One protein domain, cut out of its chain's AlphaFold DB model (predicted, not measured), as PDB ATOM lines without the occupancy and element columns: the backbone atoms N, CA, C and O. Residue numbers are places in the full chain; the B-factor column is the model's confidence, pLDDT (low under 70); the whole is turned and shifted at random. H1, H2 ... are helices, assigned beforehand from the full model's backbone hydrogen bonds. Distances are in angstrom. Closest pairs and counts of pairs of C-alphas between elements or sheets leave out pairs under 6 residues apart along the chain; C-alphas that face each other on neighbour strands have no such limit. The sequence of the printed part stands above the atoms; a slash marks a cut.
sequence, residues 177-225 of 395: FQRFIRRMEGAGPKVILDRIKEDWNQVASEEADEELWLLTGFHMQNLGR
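Overview. This is residues 177 to 225 of the 395 residues of an uncharacterized protein of Pyrenophora tritici-repentis (strain Pt-1C-BFP) (UniProt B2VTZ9). A small helical hairpin makes the body: the long helix H3 and the shorter H2 run side by side, and H1 slants off to one side of the pair, reaching them near its end at Met 184. H3 runs along the longest axis, and the loop before it, with the first residues of H3, sticks out at one end as residues 201 to 208. The printed part has 49 residues with three named helices, H1, H2 and H3 in chain order, and no named strand; the class is all helix. It is compact, with a radius of gyration of the C-alphas of 11.0 A, and elongated, spanning 35 by 22 by 14 A.

Arrangement. Start at H3, residues 207 to 222, and look from there to H2, residues 189 to 196. They touch and form a hairpin, at a shallow tilt of 25 degrees, opposite ways; the closest C-alphas, of Ile 192 and Gly 217, are 6.4 A apart. Next find H1, residues 177 to 185, close but not clearly touching H3, with the C-alphas of Met 184 and Thr 216 closest at 7.1 A. These two run the same way at a shallow tilt of 33 degrees, only just short of steep. H1 is also close but not clearly touching H2: the closest C-alphas, of Met 184 and Ile 192, are 7.8 A apart, and the tilt is steep at 44 degrees, opposite ways. In H1, H2 and H3 every O i to N i+4 pair is within hydrogen-bond range.

Along the chain. Find C-alpha 207 at (-22.984, -32.631, -3.740); from there H3 runs 23.2 A to C-alpha 222 at (-34.256, -52.576, 0.013). H2 runs 10.5 A from Pro 189 to Ile 196. H1 begins at C-alpha 177, at (-13.581, -42.940, -3.386), and runs 12.3 A to Glu 185.

Size, cuts and confidence. The two C-alphas farthest apart, those of Val 203 and Arg 225, are 35.7 A apart. The printed part has no cut; the link from H1 to H2 is tight and that from H2 to H3 is short. The mean pLDDT of the printed part is 76.8, and residues 201 to 208 and 222 to 225 are under 70.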
ATOM      1  N   PHE A 177     -12.340 -42.245  -3.056       72.44
ATOM      2  CA  PHE A 177     -13.581 -42.940  -3.386       72.44
ATOM      3  C   PHE A 177     -13.697 -44.305  -2.692       72.44
ATOM      4  O   PHE A 177     -14.699 -44.573  -2.046       72.44
ATOM      5  N   GLN A 178     -12.661 -45.148  -2.712       79.56
ATOM      6  CA  GLN A 178     -12.695 -46.448  -2.020       79.56
ATOM      7  C   GLN A 178     -12.858 -46.302  -0.503       79.56
ATOM      8  O   GLN A 178     -13.586 -47.067   0.127       79.56
ATOM      9  N   ARG A 179     -12.204 -45.300   0.098       81.38
ATOM     10  CA  ARG A 179     -12.406 -44.959   1.513       81.38
ATOM     11  C   ARG A 179     -13.819 -44.459   1.783       81.38
ATOM     12  O   ARG A 179     -14.352 -44.710   2.857       81.38
ATOM     13  N   PHE A 180     -14.416 -43.744   0.836       78.88
ATOM     14  CA  PHE A 180     -15.800 -43.303   0.923       78.88
ATOM     15  C   PHE A 180     -16.769 -44.493   0.881       78.88
ATOM     16  O   PHE A 180     -17.529 -44.666   1.828       78.88
ATOM     17  N   ILE A 181     -16.651 -45.378  -0.115       77.44
ATOM     18  CA  ILE A 181     -17.476 -46.592  -0.227       77.44
ATOM     19  C   ILE A 181     -17.381 -47.450   1.038       77.44
ATOM     20  O   ILE A 181     -18.406 -47.801   1.610       77.44
ATOM     21  N   ARG A 182     -16.174 -47.695   1.567       80.75
ATOM     22  CA  ARG A 182     -16.019 -48.465   2.817       80.75
ATOM     23  C   ARG A 182     -16.685 -47.812   4.027       80.75
ATOM     24  O   ARG A 182     -17.171 -48.518   4.908       80.75
ATOM     25  N   ARG A 183     -16.690 -46.475   4.105       83.25
ATOM     26  CA  ARG A 183     -17.405 -45.757   5.173       83.25
ATOM     27  C   ARG A 183     -18.910 -45.949   5.054       83.25
ATOM     28  O   ARG A 183     -19.567 -46.056   6.080       83.25
ATOM     29  N   MET A 184     -19.428 -46.013   3.833       81.31
ATOM     30  CA  MET A 184     -20.842 -46.252   3.577       81.31
ATOM     31  C   MET A 184     -21.256 -47.701   3.836       81.31
ATOM     32  O   MET A 184     -22.255 -47.928   4.505       81.31
ATOM     33  N   GLU A 185     -20.469 -48.678   3.378       80.56
ATOM     34  CA  GLU A 185     -20.750 -50.113   3.562       80.56
ATOM     35  C   GLU A 185     -20.842 -50.515   5.044       80.56
ATOM     36  O   GLU A 185     -21.580 -51.432   5.396       80.56
ATOM     37  N   GLY A 186     -20.101 -49.827   5.920       81.00
ATOM     38  CA  GLY A 186     -20.150 -50.034   7.369       81.00
ATOM     39  C   GLY A 186     -21.105 -49.104   8.124       81.00
ATOM     40  O   GLY A 186     -21.202 -49.213   9.348       81.00
ATOM     41  N   ALA A 187     -21.769 -48.162   7.449       88.69
ATOM     42  CA  ALA A 187     -22.626 -47.184   8.108       88.69
ATOM     43  C   ALA A 187     -23.994 -47.791   8.449       88.69
ATOM     44  O   ALA A 187     -24.710 -48.290   7.588       88.69
ATOM     45  N   GLY A 188     -24.385 -47.718   9.724       87.12
ATOM     46  CA  GLY A 188     -25.749 -48.054  10.136       87.12
ATOM     47  C   GLY A 188     -26.766 -46.973   9.725       87.12
ATOM     48  O   GLY A 188     -26.363 -45.836   9.462       87.12
ATOM     49  N   PRO A 189     -28.083 -47.267   9.767       87.19
ATOM     50  CA  PRO A 189     -29.142 -46.327   9.376       87.19
ATOM     51  C   PRO A 189     -29.044 -44.955  10.054       87.19
ATOM     52  O   PRO A 189     -29.234 -43.930   9.413       87.19
ATOM     53  N   LYS A 190     -28.658 -44.924  11.338       89.69
ATOM     54  CA  LYS A 190     -28.460 -43.675  12.087       89.69
ATOM     55  C   LYS A 190     -27.327 -42.817  11.523       89.69
ATOM     56  O   LYS A 190     -27.500 -41.621  11.369       89.69
ATOM     57  N   VAL A 191     -26.191 -43.428  11.186       90.25
ATOM     58  CA  VAL A 191     -25.038 -42.703  10.623       90.25
ATOM     59  C   VAL A 191     -25.398 -42.123   9.260       90.25
ATOM     60  O   VAL A 191     -25.038 -40.990   8.966       90.25
ATOM     61  N   ILE A 192     -26.128 -42.886   8.447       88.19
ATOM     62  CA  ILE A 192     -26.602 -42.423   7.141       88.19
ATOM     63  C   ILE A 192     -27.580 -41.265   7.313       88.19
ATOM     64  O   ILE A 192     -27.438 -40.251   6.641       88.19
ATOM     65  N   LEU A 193     -28.533 -41.385   8.239       87.25
ATOM     66  CA  LEU A 193     -29.481 -40.318   8.535       87.25
ATOM     67  C   LEU A 193     -28.775 -39.039   8.999       87.25
ATOM     68  O   LEU A 193     -29.079 -37.964   8.490       87.25
ATOM     69  N   ASP A 194     -27.823 -39.162   9.923       90.00
ATOM     70  CA  ASP A 194     -27.039 -38.035  10.429       90.00
ATOM     71  C   ASP A 194     -26.242 -37.365   9.294       90.00
ATOM     72  O   ASP A 194     -26.181 -36.141   9.239       90.00
ATOM     73  N   ARG A 195     -25.688 -38.149   8.354       89.44
ATOM     74  CA  ARG A 195     -24.980 -37.630   7.170       89.44
ATOM     75  C   ARG A 195     -25.899 -36.962   6.158       89.44
ATOM     76  O   ARG A 195     -25.520 -35.946   5.597       89.44
ATOM     77  N   ILE A 196     -27.096 -37.492   5.925       88.06
ATOM     78  CA  ILE A 196     -28.074 -36.863   5.020       88.06
ATOM     79  C   ILE A 196     -28.598 -35.548   5.616       88.06
ATOM     80  O   ILE A 196     -28.903 -34.618   4.885       88.06
ATOM     81  N   LYS A 197     -28.696 -35.459   6.946       87.19
ATOM     82  CA  LYS A 197     -29.114 -34.243   7.658       87.19
ATOM     83  C   LYS A 197     -27.993 -33.224   7.875       87.19
ATOM     84  O   LYS A 197     -28.268 -32.152   8.407       87.19
ATOM     85  N   GLU A 198     -26.747 -33.572   7.567       86.19
ATOM     86  CA  GLU A 198     -25.614 -32.665   7.732       86.19
ATOM     87  C   GLU A 198     -25.768 -31.474   6.775       86.19
ATOM     88  O   GLU A 198     -26.169 -31.638   5.625       86.19
ATOM     89  N   ASP A 199     -25.470 -30.265   7.255       74.62
ATOM     90  CA  ASP A 199     -25.486 -29.061   6.424       74.62
ATOM     91  C   ASP A 199     -24.270 -29.115   5.469       74.62
ATOM     92  O   ASP A 199     -23.184 -28.623   5.794       74.62
ATOM     93  N   TRP A 200     -24.431 -29.754   4.302       72.00
ATOM     94  CA  TRP A 200     -23.422 -29.822   3.237       72.00
ATOM     95  C   TRP A 200     -23.250 -28.440   2.598       72.00
ATOM     96  O   TRP A 200     -23.935 -28.058   1.647       72.00
ATOM     97  N   ASN A 201     -22.360 -27.631   3.169       58.03
ATOM     98  CA  ASN A 201     -22.033 -26.326   2.612       58.03
ATOM     99  C   ASN A 201     -21.387 -26.468   1.223       58.03
ATOM    100  O   ASN A 201     -20.667 -27.408   0.923       58.03
ATOM    101  N   GLN A 202     -21.641 -25.467   0.387       55.69
ATOM    102  CA  GLN A 202     -21.626 -25.446  -1.078       55.69
ATOM    103  C   GLN A 202     -20.295 -25.677  -1.826       55.69
ATOM    104  O   GLN A 202     -20.011 -25.046  -2.849       55.69
ATOM    105  N   VAL A 203     -19.439 -26.573  -1.359       55.78
ATOM    106  CA  VAL A 203     -18.284 -26.997  -2.142       55.78
ATOM    107  C   VAL A 203     -18.787 -28.024  -3.152       55.78
ATOM    108  O   VAL A 203     -19.177 -29.119  -2.778       55.78
ATOM    109  N   ALA A 204     -18.755 -27.704  -4.449       56.59
ATOM    110  CA  ALA A 204     -19.268 -28.556  -5.537       56.59
ATOM    111  C   ALA A 204     -18.724 -30.009  -5.567       56.59
ATOM    112  O   ALA A 204     -19.234 -30.846  -6.303       56.59
ATOM    113  N   SER A 205     -17.678 -30.328  -4.792       58.03
ATOM    114  CA  SER A 205     -17.196 -31.704  -4.610       58.03
ATOM    115  C   SER A 205     -18.032 -32.532  -3.621       58.03
ATOM    116  O   SER A 205     -17.798 -33.737  -3.552       58.03
ATOM    117  N   GLU A 206     -18.914 -31.919  -2.835       60.47
ATOM    118  CA  GLU A 206     -19.662 -32.560  -1.744       60.47
ATOM    119  C   GLU A 206     -21.104 -32.924  -2.139       60.47
ATOM    120  O   GLU A 206     -21.680 -33.839  -1.565       60.47
ATOM    121  N   GLU A 207     -21.647 -32.317  -3.199       62.16
ATOM    122  CA  GLU A 207     -22.984 -32.631  -3.740       62.16
ATOM    123  C   GLU A 207     -23.076 -34.099  -4.216       62.16
ATOM    124  O   GLU A 207     -24.043 -34.805  -3.943       62.16
ATOM    125  N   ALA A 208     -21.999 -34.613  -4.825       67.62
ATOM    126  CA  ALA A 208     -21.898 -36.020  -5.217       67.62
ATOM    127  C   ALA A 208     -21.805 -36.986  -4.017       67.62
ATOM    128  O   ALA A 208     -22.151 -38.161  -4.147       67.62
ATOM    129  N   ASP A 209     -21.324 -36.512  -2.861       76.62
ATOM    130  CA  ASP A 209     -21.223 -37.331  -1.653       76.62
ATOM    131  C   ASP A 209     -22.626 -37.504  -1.023       76.62
ATOM    132  O   ASP A 209     -22.958 -38.609  -0.588       76.62
ATOM    133  N   GLU A 210     -23.483 -36.474  -1.045       80.94
ATOM    134  CA  GLU A 210     -24.871 -36.537  -0.551       80.94
ATOM    135  C   GLU A 210     -25.754 -37.487  -1.372       80.94
ATOM    136  O   GLU A 210     -26.395 -38.378  -0.805       80.94
ATOM    137  N   GLU A 211     -25.753 -37.359  -2.705       81.25
ATOM    138  CA  GLU A 211     -26.497 -38.267  -3.593       81.25
ATOM    139  C   GLU A 211     -26.119 -39.728  -3.331       81.25
ATOM    140  O   GLU A 211     -26.961 -40.631  -3.310       81.25
ATOM    141  N   LEU A 212     -24.833 -39.967  -3.089       83.38
ATOM    142  CA  LEU A 212     -24.307 -41.294  -2.851       83.38
ATOM    143  C   LEU A 212     -24.731 -41.842  -1.473       83.38
ATOM    144  O   LEU A 212     -25.055 -43.032  -1.367       83.38
ATOM    145  N   TRP A 213     -24.841 -40.994  -0.443       87.00
ATOM    146  CA  TRP A 213     -25.454 -41.359   0.841       87.00
ATOM    147  C   TRP A 213     -26.957 -41.644   0.716       87.00
ATOM    148  O   TRP A 213     -27.425 -42.642   1.268       87.00
ATOM    149  N   LEU A 214     -27.704 -40.838  -0.046       85.62
ATOM    150  CA  LEU A 214     -29.130 -41.059  -0.325       85.62
ATOM    151  C   LEU A 214     -29.365 -42.397  -1.036       85.62
ATOM    152  O   LEU A 214     -30.204 -43.199  -0.614       85.62
ATOM    153  N   LEU A 215     -28.581 -42.679  -2.079       83.81
ATOM    154  CA  LEU A 215     -28.626 -43.943  -2.813       83.81
ATOM    155  C   LEU A 215     -28.274 -45.135  -1.919       83.81
ATOM    156  O   LEU A 215     -28.908 -46.186  -2.032       83.81
ATOM    157  N   THR A 216     -27.301 -44.974  -1.023       83.00
ATOM    158  CA  THR A 216     -26.910 -46.011  -0.059       83.00
ATOM    159  C   THR A 216     -28.017 -46.274   0.951       83.00
ATOM    160  O   THR A 216     -28.389 -47.428   1.157       83.00
ATOM    161  N   GLY A 217     -28.604 -45.226   1.532       82.25
ATOM    162  CA  GLY A 217     -29.735 -45.359   2.448       82.25
ATOM    163  C   GLY A 217     -30.928 -46.049   1.785       82.25
ATOM    164  O   GLY A 217     -31.525 -46.956   2.363       82.25
ATOM    165  N   PHE A 218     -31.231 -45.692   0.533       82.50
ATOM    166  CA  PHE A 218     -32.294 -46.342  -0.230       82.50
ATOM    167  C   PHE A 218     -31.984 -47.807  -0.508       82.50
ATOM    168  O   PHE A 218     -32.845 -48.672  -0.351       82.50
ATOM    169  N   HIS A 219     -30.746 -48.107  -0.903       80.44
ATOM    170  CA  HIS A 219     -30.313 -49.480  -1.107       80.44
ATOM    171  C   HIS A 219     -30.475 -50.297   0.178       80.44
ATOM    172  O   HIS A 219     -31.072 -51.368   0.134       80.44
ATOM    173  N   MET A 220     -30.063 -49.757   1.329       77.69
ATOM    174  CA  MET A 220     -30.210 -50.416   2.628       77.69
ATOM    175  C   MET A 220     -31.656 -50.721   3.006       77.69
ATOM    176  O   MET A 220     -31.930 -51.796   3.534       77.69
ATOM    177  N   GLN A 221     -32.594 -49.833   2.683       75.12
ATOM    178  CA  GLN A 221     -34.020 -50.084   2.913       75.12
ATOM    179  C   GLN A 221     -34.573 -51.212   2.040       75.12
ATOM    180  O   GLN A 221     -35.549 -51.864   2.409       75.12
ATOM    181  N   ASN A 222     -33.915 -51.484   0.914       68.81
ATOM    182  CA  ASN A 222     -34.256 -52.576   0.013       68.81
ATOM    183  C   ASN A 222     -33.464 -53.874   0.299       68.81
ATOM    184  O   ASN A 222     -33.881 -54.933  -0.162       68.81
ATOM    185  N   LEU A 223     -32.384 -53.843   1.102       55.31
ATOM    186  CA  LEU A 223     -31.525 -55.008   1.410       55.31
ATOM    187  C   LEU A 223     -32.233 -56.139   2.182       55.31
ATOM    188  O   LEU A 223     -31.745 -57.267   2.203       55.31
ATOM    189  N   GLY A 224     -33.386 -55.868   2.800       47.69
ATOM    190  CA  GLY A 224     -34.223 -56.893   3.435       47.69
ATOM    191  C   GLY A 224     -35.028 -57.743   2.447       47.69
ATOM    192  O   GLY A 224     -35.623 -58.744   2.849       47.69
ATOM    193  N   ARG A 225     -35.055 -57.362   1.165       54.09
ATOM    194  CA  ARG A 225     -35.727 -58.114   0.106       54.09
ATOM    195  C   ARG A 225     -34.679 -58.788  -0.768       54.09
ATOM    196  O   ARG A 225     -33.676 -58.147  -1.091       54.09
TER     197      ARG A 225